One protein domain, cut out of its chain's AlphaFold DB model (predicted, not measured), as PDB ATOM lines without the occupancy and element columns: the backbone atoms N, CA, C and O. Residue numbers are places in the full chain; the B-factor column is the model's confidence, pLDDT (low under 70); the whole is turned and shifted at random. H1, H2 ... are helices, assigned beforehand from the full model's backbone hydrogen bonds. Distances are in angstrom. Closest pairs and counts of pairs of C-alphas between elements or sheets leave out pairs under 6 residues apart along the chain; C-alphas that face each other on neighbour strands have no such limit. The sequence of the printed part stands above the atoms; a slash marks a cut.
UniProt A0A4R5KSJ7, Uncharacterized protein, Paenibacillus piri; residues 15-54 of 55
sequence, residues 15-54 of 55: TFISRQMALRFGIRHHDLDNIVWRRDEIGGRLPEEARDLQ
ATOM      1  N   THR A  15     229.223 223.571 202.722       94.81
ATOM      2  CA  THR A  15     230.416 222.708 202.730       94.81
ATOM      3  C   THR A  15     230.628 222.025 204.086       94.81
ATOM      4  O   THR A  15     231.151 220.915 204.167       94.81
ATOM      5  N   PHE A  16     230.200 222.667 205.180       96.00
ATOM      6  CA  PHE A  16     230.277 222.069 206.509       96.00
ATOM      7  C   PHE A  16     229.274 220.918 206.648       96.00
ATOM      8  O   PHE A  16     229.672 219.792 206.954       96.00
ATOM      9  N   ILE A  17     227.986 221.169 206.386       96.25
ATOM     10  CA  ILE A  17     226.939 220.152 206.561       96.25
ATOM     11  C   ILE A  17     227.113 218.986 205.577       96.25
ATOM     12  O   ILE A  17     226.952 217.830 205.965       96.25
ATOM     13  N   SER A  18     227.537 219.254 204.339       95.62
ATOM     14  CA  SER A  18     227.811 218.227 203.330       95.62
ATOM     15  C   SER A  18     228.934 217.280 203.757       95.62
ATOM     16  O   SER A  18     228.800 216.063 203.612       95.62
ATOM     17  N   ARG A  19     230.006 217.807 204.364       95.38
ATOM     18  CA  ARG A  19     231.100 217.006 204.929       95.38
ATOM     19  C   ARG A  19     230.639 216.164 206.119       95.38
ATOM     20  O   ARG A  19     231.002 214.994 206.203       95.38
ATOM     21  N   GLN A  20     229.824 216.721 207.016       96.50
ATOM     22  CA  GLN A  20     229.281 215.963 208.153       96.50
ATOM     23  C   GLN A  20     228.360 214.823 207.696       96.50
ATOM     24  O   GLN A  20     228.449 213.714 208.217       96.50
ATOM     25  N   MET A  21     227.517 215.057 206.686       94.88
ATOM     26  CA  MET A  21     226.677 214.007 206.100       94.88
ATOM     27  C   MET A  21     227.515 212.916 205.434       94.88
ATOM     28  O   MET A  21     227.243 211.735 205.636       94.88
ATOM     29  N   ALA A  22     228.552 213.293 204.685       94.94
ATOM     30  CA  ALA A  22     229.462 212.342 204.059       94.94
ATOM     31  C   ALA A  22     230.117 211.403 205.079       94.94
ATOM     32  O   ALA A  22     230.084 210.189 204.897       94.94
ATOM     33  N   LEU A  23     230.617 211.954 206.190       95.88
ATOM     34  CA  LEU A  23     231.174 211.174 207.297       95.88
ATOM     35  C   LEU A  23     230.118 210.278 207.955       95.88
ATOM     36  O   LEU A  23     230.365 209.097 208.176       95.88
ATOM     37  N   ARG A  24     228.927 210.821 208.236       95.88
ATOM     38  CA  ARG A  24     227.849 210.094 208.922       95.88
ATOM     39  C   ARG A  24     227.299 208.922 208.111       95.88
ATOM     40  O   ARG A  24     226.939 207.906 208.695       95.88
ATOM     41  N   PHE A  25     227.192 209.072 206.794       94.00
ATOM     42  CA  PHE A  25     226.602 208.062 205.909       94.00
ATOM     43  C   PHE A  25     227.641 207.252 205.123       94.00
ATOM     44  O   PHE A  25     227.256 206.365 204.367       94.00
ATOM     45  N   GLY A  26     228.935 207.554 205.266       94.12
ATOM     46  CA  GLY A  26     230.004 206.899 204.508       94.12
ATOM     47  C   GLY A  26     229.912 207.134 202.995       94.12
ATOM     48  O   GLY A  26     230.275 206.258 202.213       94.12
ATOM     49  N   ILE A  27     229.389 208.288 202.566       92.06
ATOM     50  CA  ILE A  27     229.212 208.629 201.145       92.06
ATOM     51  C   ILE A  27     230.286 209.606 200.666       92.06
ATOM     52  O   ILE A  27     230.815 210.399 201.442       92.06
ATOM     53  N   ARG A  28     230.590 209.581 199.362       91.38
ATOM     54  CA  ARG A  28     231.514 210.549 198.758       91.38
ATOM     55  C   ARG A  28     230.960 211.971 198.838       91.38
ATOM     56  O   ARG A  28     229.777 212.207 198.595       91.38
ATOM     57  N   HIS A  29     231.851 212.907 199.146       92.44
ATOM     58  CA  HIS A  29     231.586 214.338 199.189       92.44
ATOM     59  C   HIS A  29     232.217 215.027 197.979       92.44
ATOM     60  O   HIS A  29     233.413 214.862 197.745       92.44
ATOM     61  N   HIS A  30     231.436 215.836 197.264       91.19
ATOM     62  CA  HIS A  30     231.911 216.674 196.166       91.19
ATOM     63  C   HIS A  30     231.488 218.119 196.435       91.19
ATOM     64  O   HIS A  30     230.307 218.376 196.669       91.19
ATOM     65  N   ASP A  31     232.447 219.043 196.408       90.75
ATOM     66  CA  ASP A  31     232.164 220.477 196.416       90.75
ATOM     67  C   ASP A  31     232.241 220.980 194.973       90.75
ATOM     68  O   ASP A  31     233.276 220.834 194.319       90.75
ATOM     69  N   LEU A  32     231.139 221.532 194.466       89.75
ATOM     70  CA  LEU A  32     231.053 222.007 193.086       89.75
ATOM     71  C   LEU A  32     232.055 223.121 192.804       89.75
ATOM     72  O   LEU A  32     232.566 223.199 191.688       89.75
ATOM     73  N   ASP A  33     232.396 223.931 193.809       88.69
ATOM     74  CA  ASP A  33     233.360 225.008 193.623       88.69
ATOM     75  C   ASP A  33     234.764 224.466 193.318       88.69
ATOM     76  O   ASP A  33     235.528 225.114 192.612       88.69
ATOM     77  N   ASN A  34     235.097 223.253 193.782       88.31
ATOM     78  CA  ASN A  34     236.361 222.589 193.436       88.31
ATOM     79  C   ASN A  34     236.408 222.091 191.990       88.31
ATOM     80  O   ASN A  34     237.497 221.874 191.470       88.31
ATOM     81  N   ILE A  35     235.246 221.872 191.378       88.88
ATOM     82  CA  ILE A  35     235.120 221.240 190.063       88.88
ATOM     83  C   ILE A  35     234.904 222.297 188.978       88.88
ATOM     84  O   ILE A  35     235.369 222.150 187.853       88.88
ATOM     85  N   VAL A  36     234.182 223.370 189.301       90.50
ATOM     86  CA  VAL A  36     233.819 224.421 188.345       90.50
ATOM     87  C   VAL A  36     234.900 225.491 188.244       90.50
ATOM     88  O   VAL A  36     235.109 226.022 187.154       90.50
ATOM     89  N   TRP A  37     235.587 225.822 189.338       90.38
ATOM     90  CA  TRP A  37     236.510 226.957 189.376       90.38
ATOM     91  C   TRP A  37     237.969 226.513 189.376       90.38
ATOM     92  O   TRP A  37     238.368 225.608 190.110       90.38
ATOM     93  N   ARG A  38     238.788 227.199 188.574       89.44
ATOM     94  CA  ARG A  38     240.245 227.074 188.626       89.44
ATOM     95  C   ARG A  38     240.730 227.573 189.986       89.44
ATOM     96  O   ARG A  38     240.316 228.629 190.457       89.44
ATOM     97  N   ARG A  39     241.609 226.791 190.613       85.31
ATOM     98  CA  ARG A  39     242.247 227.107 191.903       85.31
ATOM     99  C   ARG A  39     243.602 227.817 191.729       85.31
ATOM    100  O   ARG A  39     244.352 227.912 192.694       85.31
ATOM    101  N   ASP A  40     243.923 228.261 190.513       86.19
ATOM    102  CA  ASP A  40     245.148 229.000 190.191       86.19
ATOM    103  C   ASP A  40     244.960 230.522 190.337       86.19
ATOM    104  O   ASP A  40     243.849 231.010 190.539       86.19
ATOM    105  N   GLU A  41     246.061 231.275 190.256       79.06
ATOM    106  CA  GLU A  41     246.080 232.736 190.456       79.06
ATOM    107  C   GLU A  41     245.244 233.510 189.429       79.06
ATOM    108  O   GLU A  41     244.794 234.622 189.698       79.06
ATOM    109  N   ILE A  42     245.026 232.922 188.252       84.38
ATOM    110  CA  ILE A  42     244.259 233.530 187.161       84.38
ATOM    111  C   ILE A  42     242.756 233.419 187.452       84.38
ATOM    112  O   ILE A  42     241.971 234.278 187.044       84.38
ATOM    113  N   GLY A  43     242.354 232.375 188.180       83.81
ATOM    114  CA  GLY A  43     240.961 232.079 188.462       83.81
ATOM    115  C   GLY A  43     240.167 231.771 187.191       83.81
ATOM    116  O   GLY A  43     240.700 231.448 186.127       83.81
ATOM    117  N   GLY A  44     238.844 231.849 187.306       88.25
ATOM    118  CA  GLY A  44     237.928 231.582 186.201       88.25
ATOM    119  C   GLY A  44     237.404 230.148 186.165       88.25
ATOM    120  O   GLY A  44     237.755 229.294 186.981       88.25
ATOM    121  N   ARG A  45     236.473 229.905 185.245       90.75
ATOM    122  CA  ARG A  45     235.781 228.620 185.117       90.75
ATOM    123  C   ARG A  45     236.663 227.610 184.378       90.75
ATOM    124  O   ARG A  45     237.291 227.955 183.381       90.75
ATOM    125  N   LEU A  46     236.700 226.373 184.865       89.50
ATOM    126  CA  LEU A  46     237.345 225.257 184.177       89.50
ATOM    127  C   LEU A  46     236.631 224.968 182.839       89.50
ATOM    128  O   LEU A  46     235.397 225.041 182.794       89.50
ATOM    129  N   PRO A  47     237.375 224.630 181.765       90.88
ATOM    130  CA  PRO A  47     236.788 224.119 180.525       90.88
ATOM    131  C   PRO A  47     235.894 222.906 180.798       90.88
ATOM    132  O   PRO A  47     236.163 222.136 181.724       90.88
ATOM    133  N   GLU A  48     234.830 222.732 180.013       88.12
ATOM    134  CA  GLU A  48     233.832 221.689 180.283       88.12
ATOM    135  C   GLU A  48     234.435 220.285 180.208       88.12
ATOM    136  O   GLU A  48     234.135 219.455 181.063       88.12
ATOM    137  N   GLU A  49     235.375 220.054 179.287       89.12
ATOM    138  CA  GLU A  49     236.067 218.772 179.151       89.12
ATOM    139  C   GLU A  49     236.878 218.433 180.412       89.12
ATOM    140  O   GLU A  49     236.906 217.289 180.857       89.12
ATOM    141  N   ALA A  50     237.511 219.437 181.026       85.50
ATOM    142  CA  ALA A  50     238.293 219.270 182.249       85.50
ATOM    143  C   ALA A  50     237.413 219.153 183.508       85.50
ATOM    144  O   ALA A  50     237.790 218.468 184.461       85.50
ATOM    145  N   ARG A  51     236.250 219.818 183.519       83.94
ATOM    146  CA  ARG A  51     235.252 219.759 184.598       83.94
ATOM    147  C   ARG A  51     234.606 218.378 184.671       83.94
ATOM    148  O   ARG A  51     234.505 217.803 185.752       83.94
ATOM    149  N   ASP A  52     234.182 217.845 183.530       83.31
ATOM    150  CA  ASP A  52     233.364 216.629 183.473       83.31
ATOM    151  C   ASP A  52     234.185 215.352 183.719       83.31
ATOM    152  O   ASP A  52     233.629 214.335 184.121       83.31
ATOM    153  N   LEU A  53     235.518 215.422 183.600       81.50
ATOM    154  CA  LEU A  53     236.437 214.369 184.055       81.50
ATOM    155  C   LEU A  53     236.504 214.227 185.587       81.50
ATOM    156  O   LEU A  53     236.951 213.194 186.083       81.50
ATOM    157  N   GLN A  54     236.104 215.254 186.345       69.50
ATOM    158  CA  GLN A  54     236.159 215.250 187.814       69.50
ATOM    159  C   GLN A  54     234.861 214.750 188.473       69.50
ATOM    160  O   GLN A  54     234.782 214.710 189.708       69.50
TER     161      GLN A  54
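Overview. This is residues 15 to 54 of the 55 residues of an uncharacterized protein of Paenibacillus piri (UniProt A0A4R5KSJ7). Three helices are strung along a loose, flat chain: the longest, H1, is set off at one end, and towards the other end the two short helices H2 and H3 come close to each other, joined by a long loop of residues 37 to 47 that folds back on itself. The link of residues 26 to 31 folds back from the end of H1 and leads across to H2. The printed part has 40 residues with three named helices, in the order H1, H2, H3, and no named strand; its class is all helix. The whole is loose, with a radius of gyration of the C-alphas of 12.6 A, and spans 35 by 20 by 10 A.

Along the chain. Find C-alpha 15 at (230.416, 222.708, 202.730); from there H1, residues 15 to 25, runs 15.5 A to C-alpha 25 at (226.602, 208.062, 205.909). Look next at H2, residues 32 to 36, which is 6.0 A long. H3, residues 48 to 52, is also 6.0 A long and ends at C-alpha 52, at (233.364, 216.629, 183.473).

Arrangement. Begin at H1, which touches no helix: it is apart from H2 and from H3. Moving on to H2 and H3, you find them close but not clearly touching, with 2 pairs of C-alphas within 8 A. Their closest C-alphas, those of Ile 35 and Arg 51, are 5.7 A apart, and their centres are 10.6 A apart. In the backbones of H1, H2 and H3, every O i to N i+4 pair is within hydrogen-bond range.

Size, cuts and confidence. The two C-alphas farthest apart, those of Phe 25 and Ile 42, are 36.2 A apart. The printed part has no cut. The link from H1 to H2, 6 residues, is short; the link from H2 to H3, 11 residues, is long. In the B-factor column the mean pLDDT of the printed part is 89.7, and residue 54 is under 70.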